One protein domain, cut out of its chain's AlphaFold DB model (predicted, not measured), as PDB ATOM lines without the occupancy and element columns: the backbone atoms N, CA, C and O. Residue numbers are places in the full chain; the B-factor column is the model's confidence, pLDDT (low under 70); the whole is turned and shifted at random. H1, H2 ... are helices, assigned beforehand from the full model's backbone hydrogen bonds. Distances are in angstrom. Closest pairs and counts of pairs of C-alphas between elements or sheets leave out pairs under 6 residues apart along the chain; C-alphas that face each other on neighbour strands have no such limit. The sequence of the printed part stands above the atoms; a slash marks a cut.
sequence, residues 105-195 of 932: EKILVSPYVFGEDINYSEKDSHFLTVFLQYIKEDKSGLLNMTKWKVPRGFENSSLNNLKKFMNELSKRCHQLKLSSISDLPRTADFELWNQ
ATOM      1  N   GLU A 105     124.145  88.434 150.078       53.91
ATOM      2  CA  GLU A 105     124.729  89.239 151.157       53.91
ATOM      3  C   GLU A 105     125.036  90.663 150.679       53.91
ATOM      4  O   GLU A 105     125.633  90.873 149.623       53.91
ATOM      5  N   LYS A 106     124.584  91.661 151.453       63.50
ATOM      6  CA  LYS A 106     124.804  93.092 151.189       63.50
ATOM      7  C   LYS A 106     126.226  93.456 151.629       63.50
ATOM      8  O   LYS A 106     126.435  94.120 152.641       63.50
ATOM      9  N   ILE A 107     127.192  92.925 150.894       70.44
ATOM     10  CA  ILE A 107     128.619  93.139 151.115       70.44
ATOM     11  C   ILE A 107     129.153  94.158 150.126       70.44
ATOM     12  O   ILE A 107     128.620  94.289 149.019       70.44
ATOM     13  N   LEU A 108     130.193  94.893 150.508       75.06
ATOM     14  CA  LEU A 108     130.982  95.702 149.593       75.06
ATOM     15  C   LEU A 108     132.159  94.846 149.154       75.06
ATOM     16  O   LEU A 108     133.032  94.542 149.963       75.06
ATOM     17  N   VAL A 109     132.153  94.456 147.881       75.81
ATOM     18  CA  VAL A 109     133.234  93.655 147.311       75.81
ATOM     19  C   VAL A 109     134.520  94.473 147.280       75.81
ATOM     20  O   VAL A 109     134.528  95.571 146.717       75.81
ATOM     21  N   SER A 110     135.601  93.937 147.849       80.25
ATOM     22  CA  SER A 110     136.902  94.600 147.807       80.25
ATOM     23  C   SER A 110     137.493  94.573 146.392       80.25
ATOM     24  O   SER A 110     137.566  93.506 145.769       80.25
ATOM     25  N   PRO A 111     137.955  95.723 145.869       76.62
ATOM     26  CA  PRO A 111     138.609  95.791 144.568       76.62
ATOM     27  C   PRO A 111     140.101  95.403 144.619       76.62
ATOM     28  O   PRO A 111     140.735  95.309 143.569       76.62
ATOM     29  N   TYR A 112     140.672  95.174 145.806       78.00
ATOM     30  CA  TYR A 112     142.095  94.872 145.999       78.00
ATOM     31  C   TYR A 112     142.350  93.357 146.005       78.00
ATOM     32  O   TYR A 112     141.500  92.581 146.444       78.00
ATOM     33  N   VAL A 113     143.516  92.903 145.525       71.81
ATOM     34  CA  VAL A 113     143.849  91.473 145.286       71.81
ATOM     35  C   VAL A 113     143.825  90.623 146.552       71.81
ATOM     36  O   VAL A 113     143.464  89.447 146.492       71.81
ATOM     37  N   PHE A 114     144.180  91.219 147.686       75.06
ATOM     38  CA  PHE A 114     144.226  90.557 148.992       75.06
ATOM     39  C   PHE A 114     143.171  91.080 149.965       75.06
ATOM     40  O   PHE A 114     143.097  90.607 151.092       75.06
ATOM     41  N   GLY A 115     142.334  92.023 149.527       83.12
ATOM     42  CA  GLY A 115     141.273  92.574 150.353       83.12
ATOM     43  C   GLY A 115     140.132  91.599 150.646       83.12
ATOM     44  O   GLY A 115     139.878  90.653 149.896       83.12
ATOM     45  N   GLU A 116     139.426  91.835 151.738       85.38
ATOM     46  CA  GLU A 116     138.217  91.111 152.119       85.38
ATOM     47  C   GLU A 116     136.981  91.987 151.912       85.38
ATOM     48  O   GLU A 116     137.048  93.214 151.930       85.38
ATOM     49  N   ASP A 117     135.836  91.354 151.691       85.00
ATOM     50  CA  ASP A 117     134.590  92.079 151.468       85.00
ATOM     51  C   ASP A 117     134.035  92.602 152.807       85.00
ATOM     52  O   ASP A 117     133.998  91.873 153.799       85.00
ATOM     53  N   ILE A 118     133.559  93.851 152.837       84.62
ATOM     54  CA  ILE A 118     132.952  94.451 154.040       84.62
ATOM     55  C   ILE A 118     131.481  94.055 154.128       84.62
ATOM     56  O   ILE A 118     130.726  94.260 153.175       84.62
ATOM     57  N   ASN A 119     131.022  93.585 155.291       84.56
ATOM     58  CA  ASN A 119     129.594  93.387 155.543       84.56
ATOM     59  C   ASN A 119     128.943  94.681 156.046       84.56
ATOM     60  O   ASN A 119     128.868  94.940 157.245       84.56
ATOM     61  N   TYR A 120     128.380  95.472 155.132       77.69
ATOM     62  CA  TYR A 120     127.685  96.700 155.516       77.69
ATOM     63  C   TYR A 120     126.208  96.505 155.900       77.69
ATOM     64  O   TYR A 120     125.489  97.476 156.160       77.69
ATOM     65  N   SER A 121     125.707  95.265 155.950       76.25
ATOM     66  CA  SER A 121     124.319  94.992 156.356       76.25
ATOM     67  C   SER A 121     124.038  95.457 157.783       76.25
ATOM     68  O   SER A 121     122.945  95.966 158.047       76.25
ATOM     69  N   GLU A 122     125.026  95.298 158.659       81.62
ATOM     70  CA  GLU A 122     124.980  95.615 160.092       81.62
ATOM     71  C   GLU A 122     125.465  97.037 160.398       81.62
ATOM     72  O   GLU A 122     125.399  97.485 161.537       81.62
ATOM     73  N   LYS A 123     125.910  97.773 159.374       87.50
ATOM     74  CA  LYS A 123     126.402  99.142 159.513       87.50
ATOM     75  C   LYS A 123     125.254 100.150 159.478       87.50
ATOM     76  O   LYS A 123     124.213  99.926 158.835       87.50
ATOM     77  N   ASP A 124     125.454 101.243 160.204       90.19
ATOM     78  CA  ASP A 124     124.519 102.357 160.313       90.19
ATOM     79  C   ASP A 124     124.735 103.403 159.208       90.19
ATOM     80  O   ASP A 124     125.542 103.219 158.291       90.19
ATOM     81  N   SER A 125     123.949 104.484 159.246       89.94
ATOM     82  CA  SER A 125     124.036 105.543 158.238       89.94
ATOM     83  C   SER A 125     125.364 106.287 158.311       89.94
ATOM     84  O   SER A 125     125.916 106.598 157.265       89.94
ATOM     85  N   HIS A 126     125.890 106.528 159.519       90.56
ATOM     86  CA  HIS A 126     127.156 107.240 159.723       90.56
ATOM     87  C   HIS A 126     128.299 106.525 159.012       90.56
ATOM     88  O   HIS A 126     128.941 107.104 158.137       90.56
ATOM     89  N   PHE A 127     128.477 105.234 159.309       91.62
ATOM     90  CA  PHE A 127     129.517 104.423 158.687       91.62
ATOM     91  C   PHE A 127     129.403 104.462 157.161       91.62
ATOM     92  O   PHE A 127     130.384 104.702 156.466       91.62
ATOM     93  N   LEU A 128     128.200 104.241 156.623       91.50
ATOM     94  CA  LEU A 128     128.007 104.163 155.178       91.50
ATOM     95  C   LEU A 128     128.206 105.501 154.470       91.50
ATOM     96  O   LEU A 128     128.758 105.511 153.371       91.50
ATOM     97  N   THR A 129     127.776 106.604 155.076       92.56
ATOM     98  CA  THR A 129     127.982 107.947 154.533       92.56
ATOM     99  C   THR A 129     129.465 108.305 154.534       92.56
ATOM    100  O   THR A 129     130.000 108.650 153.484       92.56
ATOM    101  N   VAL A 130     130.159 108.139 155.664       91.25
ATOM    102  CA  VAL A 130     131.601 108.425 155.766       91.25
ATOM    103  C   VAL A 130     132.404 107.552 154.800       91.25
ATOM    104  O   VAL A 130     133.279 108.049 154.094       91.25
ATOM    105  N   PHE A 131     132.080 106.262 154.704       91.12
ATOM    106  CA  PHE A 131     132.775 105.348 153.799       91.12
ATOM    107  C   PHE A 131     132.518 105.679 152.320       91.12
ATOM    108  O   PHE A 131     133.427 105.594 151.497       91.12
ATOM    109  N   LEU A 132     131.296 106.089 151.957       90.12
ATOM    110  CA  LEU A 132     130.991 106.566 150.604       90.12
ATOM    111  C   LEU A 132     131.713 107.874 150.276       90.12
ATOM    112  O   LEU A 132     132.201 108.010 149.154       90.12
ATOM    113  N   GLN A 133     131.812 108.796 151.236       91.50
ATOM    114  CA  GLN A 133     132.576 110.031 151.075       91.50
ATOM    115  C   GLN A 133     134.058 109.724 150.840       91.50
ATOM    116  O   GLN A 133     134.633 110.225 149.883       91.50
ATOM    117  N   TYR A 134     134.641 108.800 151.607       89.38
ATOM    118  CA  TYR A 134     136.009 108.327 151.378       89.38
ATOM    119  C   TYR A 134     136.215 107.750 149.973       89.38
ATOM    120  O   TYR A 134     137.198 108.048 149.304       89.38
ATOM    121  N   ILE A 135     135.272 106.946 149.476       87.44
ATOM    122  CA  ILE A 135     135.359 106.423 148.106       87.44
ATOM    123  C   ILE A 135     135.258 107.557 147.072       87.44
ATOM    124  O   ILE A 135     135.949 107.519 146.053       87.44
ATOM    125  N   LYS A 136     134.393 108.549 147.321       87.56
ATOM    126  CA  LYS A 136     134.196 109.730 146.469       87.56
ATOM    127  C   LYS A 136     135.467 110.569 146.352       87.56
ATOM    128  O   LYS A 136     135.836 110.920 145.237       87.56
ATOM    129  N   GLU A 137     136.101 110.866 147.480       84.00
ATOM    130  CA  GLU A 137     137.263 111.756 147.578       84.00
ATOM    131  C   GLU A 137     138.564 111.035 147.209       84.00
ATOM    132  O   GLU A 137     139.297 111.482 146.330       84.00
ATOM    133  N   ASP A 138     138.807 109.865 147.807       78.69
ATOM    134  CA  ASP A 138     140.134 109.238 147.822       78.69
ATOM    135  C   ASP A 138     140.252 108.027 146.886       78.69
ATOM    136  O   ASP A 138     141.322 107.418 146.775       78.69
ATOM    137  N   LYS A 139     139.153 107.617 146.231       79.38
ATOM    138  CA  LYS A 139     139.102 106.439 145.338       79.38
ATOM    139  C   LYS A 139     138.500 106.758 143.970       79.38
ATOM    140  O   LYS A 139     137.835 105.915 143.362       79.38
ATOM    141  N   SER A 140     138.800 107.936 143.429       77.56
ATOM    142  CA  SER A 140     138.391 108.358 142.080       77.56
ATOM    143  C   SER A 140     138.773 107.342 140.988       77.56
ATOM    144  O   SER A 140     137.959 107.039 140.112       77.56
ATOM    145  N   GLY A 141     139.952 106.713 141.082       75.25
ATOM    146  CA  GLY A 141     140.373 105.633 140.180       75.25
ATOM    147  C   GLY A 141     139.413 104.434 140.175       75.25
ATOM    148  O   GLY A 141     139.040 103.936 139.111       75.25
ATOM    149  N   LEU A 142     138.928 104.016 141.350       77.94
ATOM    150  CA  LEU A 142     137.928 102.949 141.487       77.94
ATOM    151  C   LEU A 142     136.577 103.357 140.877       77.94
ATOM    152  O   LEU A 142     135.933 102.555 140.195       77.94
ATOM    153  N   LEU A 143     136.142 104.599 141.099       85.06
ATOM    154  CA  LEU A 143     134.887 105.133 140.559       85.06
ATOM    155  C   LEU A 143     134.900 105.204 139.029       85.06
ATOM    156  O   LEU A 143     133.965 104.739 138.369       85.06
ATOM    157  N   ASN A 144     136.004 105.690 138.460       80.50
ATOM    158  CA  ASN A 144     136.218 105.738 137.017       80.50
ATOM    159  C   ASN A 144     136.174 104.334 136.402       80.50
ATOM    160  O   ASN A 144     135.465 104.104 135.419       80.50
ATOM    161  N   MET A 145     136.855 103.366 137.020       72.88
ATOM    162  CA  MET A 145     136.868 101.975 136.559       72.88
ATOM    163  C   MET A 145     135.493 101.312 136.630       72.88
ATOM    164  O   MET A 145     135.058 100.662 135.680       72.88
ATOM    165  N   THR A 146     134.779 101.491 137.742       78.12
ATOM    166  CA  THR A 146     133.417 100.956 137.919       78.12
ATOM    167  C   THR A 146     132.382 101.692 137.064       78.12
ATOM    168  O   THR A 146     131.217 101.275 137.007       78.12
ATOM    169  N   LYS A 147     132.787 102.787 136.396       83.25
ATOM    170  CA  LYS A 147     131.916 103.736 135.690       83.25
ATOM    171  C   LYS A 147     130.739 104.160 136.565       83.25
ATOM    172  O   LYS A 147     129.610 104.305 136.081       83.25
ATOM    173  N   TRP A 148     130.978 104.232 137.869       85.81
ATOM    174  CA  TRP A 148     129.969 104.528 138.866       85.81
ATOM    175  C   TRP A 148     130.189 105.939 139.371       85.81
ATOM    176  O   TRP A 148     131.299 106.318 139.727       85.81
ATOM    177  N   LYS A 149     129.111 106.717 139.397       88.25
ATOM    178  CA  LYS A 149     129.109 108.036 140.013       88.25
ATOM    179  C   LYS A 149     128.415 107.917 141.355       88.25
ATOM    180  O   LYS A 149     127.323 107.349 141.430       88.25
ATOM    181  N   VAL A 150     129.046 108.466 142.386       88.94
ATOM    182  CA  VAL A 150     128.424 108.588 143.702       88.94
ATOM    183  C   VAL A 150     127.175 109.472 143.550       88.94
ATOM    184  O   VAL A 150     127.265 110.537 142.935       88.94
ATOM    185  N   PRO A 151     125.995 109.038 144.025       90.19
ATOM    186  CA  PRO A 151     124.772 109.830 143.921       90.19
ATOM    187  C   PRO A 151     124.910 111.206 144.588       90.19
ATOM    188  O   PRO A 151     125.493 111.314 145.661       90.19
ATOM    189  N   ARG A 152     124.352 112.255 143.971       85.88
ATOM    190  CA  ARG A 152     124.321 113.608 144.559       85.88
ATOM    191  C   ARG A 152     123.415 113.636 145.794       85.88
ATOM    192  O   ARG A 152     122.346 113.027 145.767       85.88
ATOM    193  N   GLY A 153     123.827 114.349 146.844       85.56
ATOM    194  CA  GLY A 153     123.062 114.457 148.092       85.56
ATOM    195  C   GLY A 153     122.937 113.133 148.854       85.56
ATOM    196  O   GLY A 153     121.950 112.913 149.564       85.56
ATOM    197  N   PHE A 154     123.883 112.201 148.670       86.88
ATOM    198  CA  PHE A 154     123.863 110.923 149.381       86.88
ATOM    199  C   PHE A 154     124.061 111.102 150.894       86.88
ATOM    200  O   PHE A 154     123.615 110.260 151.665       86.88
ATOM    201  N   GLU A 155     124.656 112.217 151.308       87.25
ATOM    202  CA  GLU A 155     124.926 112.607 152.689       87.25
ATOM    203  C   GLU A 155     123.629 112.649 153.520       87.25
ATOM    204  O   GLU A 155     123.587 112.162 154.647       87.25
ATOM    205  N   ASN A 156     122.529 113.098 152.903       88.00
ATOM    206  CA  ASN A 156     121.194 113.183 153.508       88.00
ATOM    207  C   ASN A 156     120.295 111.975 153.177       88.00
ATOM    208  O   ASN A 156     119.078 112.002 153.379       88.00
ATOM    209  N   SER A 157     120.857 110.904 152.611       88.31
ATOM    210  CA  SER A 157     120.077 109.740 152.195       88.31
ATOM    211  C   SER A 157     119.713 108.821 153.358       88.31
ATOM    212  O   SER A 157     120.494 108.562 154.267       88.31
ATOM    213  N   SER A 158     118.521 108.221 153.280       92.19
ATOM    214  CA  SER A 158     118.119 107.178 154.229       92.19
ATOM    215  C   SER A 158     119.086 105.986 154.222       92.19
ATOM    216  O   SER A 158     119.630 105.626 153.174       92.19
ATOM    217  N   LEU A 159     119.199 105.281 155.356       89.69
ATOM    218  CA  LEU A 159     119.997 104.053 155.486       89.69
ATOM    219  C   LEU A 159     119.713 103.036 154.370       89.69
ATOM    220  O   LEU A 159     120.613 102.377 153.853       89.69
ATOM    221  N   ASN A 160     118.448 102.915 153.966       88.75
ATOM    222  CA  ASN A 160     118.042 102.018 152.888       88.75
ATOM    223  C   ASN A 160     118.602 102.447 151.528       88.75
ATOM    224  O   ASN A 160     118.978 101.587 150.732       88.75
ATOM    225  N   ASN A 161     118.672 103.750 151.254       90.06
ATOM    226  CA  ASN A 161     119.265 104.275 150.027       90.06
ATOM    227  C   ASN A 161     120.791 104.151 150.050       90.06
ATOM    228  O   ASN A 161     121.348 103.655 149.077       90.06
ATOM    229  N   LEU A 162     121.445 104.455 151.173       90.38
ATOM    230  CA  LEU A 162     122.885 104.227 151.353       90.38
ATOM    231  C   LEU A 162     123.251 102.759 151.103       90.38
ATOM    232  O   LEU A 162     124.126 102.452 150.295       90.38
ATOM    233  N   LYS A 163     122.491 101.824 151.688       89.12
ATOM    234  CA  LYS A 163     122.653 100.387 151.421       89.12
ATOM    235  C   LYS A 163     122.436 100.052 149.945       89.12
ATOM    236  O   LYS A 163     123.151  99.204 149.420       89.12
ATOM    237  N   LYS A 164     121.485 100.682 149.244       88.31
ATOM    238  CA  LYS A 164     121.310 100.488 147.789       88.31
ATOM    239  C   LYS A 164     122.517 100.992 146.995       88.31
ATOM    240  O   LYS A 164     122.928 100.307 146.065       88.31
ATOM    241  N   PHE A 165     123.090 102.135 147.364       90.75
ATOM    242  CA  PHE A 165     124.268 102.701 146.702       90.75
ATOM    243  C   PHE A 165     125.486 101.796 146.876       90.75
ATOM    244  O   PHE A 165     126.119 101.428 145.890       90.75
ATOM    245  N   MET A 166     125.730 101.326 148.099       87.81
ATOM    246  CA  MET A 166     126.798 100.364 148.387       87.81
ATOM    247  C   MET A 166     126.598  99.032 147.661       87.81
ATOM    248  O   MET A 166     127.555  98.448 147.156       87.81
ATOM    249  N   ASN A 167     125.350  98.567 147.535       86.00
ATOM    250  CA  ASN A 167     125.022  97.386 146.731       86.00
ATOM    251  C   ASN A 167     125.324  97.604 145.247       86.00
ATOM    252  O   ASN A 167     125.817  96.692 144.589       86.00
ATOM    253  N   GLU A 168     125.021  98.781 144.705       87.06
ATOM    254  CA  GLU A 168     125.302  99.103 143.307       87.06
ATOM    255  C   GLU A 168     126.809  99.171 143.040       87.06
ATOM    256  O   GLU A 168     127.294  98.535 142.104       87.06
ATOM    257  N   LEU A 169     127.565  99.850 143.904       86.31
ATOM    258  CA  LEU A 169     129.022  99.870 143.816       86.31
ATOM    259  C   LEU A 169     129.606  98.457 143.928       86.31
ATOM    260  O   LEU A 169     130.439  98.066 143.115       86.31
ATOM    261  N   SER A 170     129.127  97.664 144.886       84.38
ATOM    262  CA  SER A 170     129.547  96.276 145.072       84.38
ATOM    263  C   SER A 170     129.273  95.415 143.840       84.38
ATOM    264  O   SER A 170     130.154  94.689 143.380       84.38
ATOM    265  N   LYS A 171     128.086  95.542 143.228       81.44
ATOM    266  CA  LYS A 171     127.761  94.872 141.960       81.44
ATOM    267  C   LYS A 171     128.727  95.266 140.857       81.44
ATOM    268  O   LYS A 171     129.112  94.403 140.079       81.44
ATOM    269  N   ARG A 172     129.131  96.532 140.781       81.00
ATOM    270  CA  ARG A 172     130.065  97.010 139.756       81.00
ATOM    271  C   ARG A 172     131.490  96.549 140.012       81.00
ATOM    272  O   ARG A 172     132.120  96.067 139.082       81.00
ATOM    273  N   CYS A 173     131.953  96.567 141.259       77.75
ATOM    274  CA  CYS A 173     133.215  95.934 141.655       77.75
ATOM    275  C   CYS A 173     133.197  94.425 141.344       77.75
ATOM    276  O   CYS A 173     134.183  93.858 140.886       77.75
ATOM    277  N   HIS A 174     132.040  93.775 141.503       73.69
ATOM    278  CA  HIS A 174     131.840  92.378 141.133       73.69
ATOM    279  C   HIS A 174     131.763  92.154 139.616       73.69
ATOM    280  O   HIS A 174     132.202  91.120 139.135       73.69
ATOM    281  N   GLN A 175     131.179  93.065 138.839       68.19
ATOM    282  CA  GLN A 175     131.122  92.981 137.371       68.19
ATOM    283  C   GLN A 175     132.477  93.280 136.740       68.19
ATOM    284  O   GLN A 175     132.828  92.674 135.732       68.19
ATOM    285  N   LEU A 176     133.267  94.129 137.395       64.75
ATOM    286  CA  LEU A 176     134.690  94.264 137.152       64.75
ATOM    287  C   LEU A 176     135.465  92.986 137.491       64.75
ATOM    288  O   LEU A 176     136.670  93.032 137.339       64.75
ATOM    289  N   LYS A 177     134.861  91.861 137.929       54.66
ATOM    290  CA  LYS A 177     135.590  90.627 138.284       54.66
ATOM    291  C   LYS A 177     136.442  90.082 137.146       54.66
ATOM    292  O   LYS A 177     136.053  89.220 136.360       54.66
ATOM    293  N   LEU A 178     137.678  90.522 137.225       53.28
ATOM    294  CA  LEU A 178     138.907  89.936 136.764       53.28
ATOM    295  C   LEU A 178     139.031  88.555 137.391       53.28
ATOM    296  O   LEU A 178     139.240  88.384 138.591       53.28
ATOM    297  N   SER A 179     138.860  87.539 136.562       45.97
ATOM    298  CA  SER A 179     139.128  86.151 136.941       45.97
ATOM    299  C   SER A 179     140.633  85.875 137.127       45.97
ATOM    300  O   SER A 179     141.027  84.761 137.489       45.97
ATOM    301  N   SER A 180     141.476  86.895 136.925       49.75
ATOM    302  CA  SER A 180     142.924  86.846 137.038       49.75
ATOM    303  C   SER A 180     143.516  88.201 137.457       49.75
ATOM    304  O   SER A 180     143.079  89.252 137.001       49.75
ATOM    305  N   ILE A 181     144.574  88.163 138.276       50.47
ATOM    306  CA  ILE A 181     145.420  89.316 138.655       50.47
ATOM    307  C   ILE A 181     145.965  90.054 137.416       50.47
ATOM    308  O   ILE A 181     146.247  91.245 137.482       50.47
ATOM    309  N   SER A 182     146.075  89.362 136.274       53.22
ATOM    310  CA  SER A 182     146.537  89.922 134.997       53.22
ATOM    311  C   SER A 182     145.659  91.030 134.428       53.22
ATOM    312  O   SER A 182     146.128  91.769 133.567       53.22
ATOM    313  N   ASP A 183     144.410  91.131 134.879       53.28
ATOM    314  CA  ASP A 183     143.431  92.020 134.262       53.28
ATOM    315  C   ASP A 183     143.250  93.317 135.082       53.28
ATOM    316  O   ASP A 183     142.514  94.215 134.670       53.28
ATOM    317  N   LEU A 184     143.910  93.438 136.248       57.72
ATOM    318  CA  LEU A 184     143.821  94.642 137.078       57.72
ATOM    319  C   LEU A 184     144.524  95.795 136.365       57.72
ATOM    320  O   LEU A 184     145.645  95.607 135.881       57.72
ATOM    321  N   PRO A 185     143.910  96.988 136.302       57.12
ATOM    322  CA  PRO A 185     144.578  98.152 135.752       57.12
ATOM    323  C   PRO A 185     145.869  98.419 136.513       57.12
ATOM    324  O   PRO A 185     145.874  98.542 137.736       57.12
ATOM    325  N   ARG A 186     146.962  98.521 135.761       60.44
ATOM    326  CA  ARG A 186     148.277  98.936 136.251       60.44
ATOM    327  C   ARG A 186     148.323 100.451 136.421       60.44
ATOM    328  O   ARG A 186     149.138 101.132 135.811       60.44
ATOM    329  N   THR A 187     147.353 100.998 137.150       68.25
ATOM    330  CA  THR A 187     147.434 102.390 137.583       68.25
ATOM    331  C   THR A 187     148.315 102.451 138.821       68.25
ATOM    332  O   THR A 187     148.298 101.525 139.638       68.25
ATOM    333  N   ALA A 188     149.053 103.550 138.973       67.50
ATOM    334  CA  ALA A 188     149.933 103.759 140.119       67.50
ATOM    335  C   ALA A 188     149.194 103.544 141.453       67.50
ATOM    336  O   ALA A 188     149.715 102.867 142.334       67.50
ATOM    337  N   ASP A 189     147.940 103.995 141.563       70.06
ATOM    338  CA  ASP A 189     147.108 103.794 142.755       70.06
ATOM    339  C   ASP A 189     146.824 102.324 143.061       70.06
ATOM    340  O   ASP A 189     146.952 101.893 144.207       70.06
ATOM    341  N   PHE A 190     146.424 101.525 142.071       74.06
ATOM    342  CA  PHE A 190     146.132 100.111 142.312       74.06
ATOM    343  C   PHE A 190     147.409  99.318 142.581       74.06
ATOM    344  O   PHE A 190     147.388  98.417 143.417       74.06
ATOM    345  N   GLU A 191     148.519  99.646 141.923       75.88
ATOM    346  CA  GLU A 191     149.815  99.020 142.199       75.88
ATOM    347  C   GLU A 191     150.306  99.348 143.613       75.88
ATOM    348  O   GLU A 191     150.700  98.445 144.355       75.88
ATOM    349  N   LEU A 192     150.197 100.613 144.021       81.50
ATOM    350  CA  LEU A 192     150.534 101.084 145.359       81.50
ATOM    351  C   LEU A 192     149.642 100.406 146.413       81.50
ATOM    352  O   LEU A 192     150.129  99.743 147.330       81.50
ATOM    353  N   TRP A 193     148.319 100.485 146.268       84.25
ATOM    354  CA  TRP A 193     147.381  99.969 147.268       84.25
ATOM    355  C   TRP A 193     147.293  98.437 147.326       84.25
ATOM    356  O   TRP A 193     146.871  97.925 148.359       84.25
ATOM    357  N   ASN A 194     147.757  97.695 146.315       82.19
ATOM    358  CA  ASN A 194     147.855  96.227 146.377       82.19
ATOM    359  C   ASN A 194     149.100  95.704 147.118       82.19
ATOM    360  O   ASN A 194     149.233  94.492 147.302       82.19
ATOM    361  N   GLN A 195     150.009  96.576 147.561       85.75
ATOM    362  CA  GLN A 195     151.115  96.168 148.431       85.75
ATOM    363  C   GLN A 195     150.579  95.634 149.766       85.75
ATOM    364  O   GLN A 195     149.664  96.219 150.342       85.75
TER     365      GLN A 195
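Overview. This is residues 105 to 195 of the 932 residues of the protein "Histone-lysine N-methyltransferase, H3 lysine-79 specific" of Caenorhabditis remanei (UniProt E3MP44). Two longer helices, H1 and H3, make a V, with short H2 across its open end and small H4 beyond H2; residues 105 to 124 fold back on themselves as a loop. Of 91 printed residues under half, 44, are in the four named helices, H1 to H4 in chain order, with no named strand: all helix. The whole is compact, radius of gyration of the C-alphas 13.1 A, spanning 38 by 25 by 21 A.

Along the chain. Find C-alpha 125 at (124.036, 105.543, 158.238); H1 runs to 138, 19.5 A. H2 is residues 140 to 146, H3 159 to 175, 24.0 A, and H4 188 to 193, ending at (147.381, 99.969, 147.268).

Arrangement. H1 and H3 touch at a steep tilt of 43 degrees, the same way; look at C-alphas 125 and 159, the closest, 5.1 A apart. In each helix every O i to N i+4 pair is within hydrogen-bond range. H1 and H4 are apart.

Size, cuts and confidence. The printed part has no cut. The links H2 to H3 and H3 to H4 are long. Look for pLDDT under 70 at residues 105 to 106 and 175 to 188.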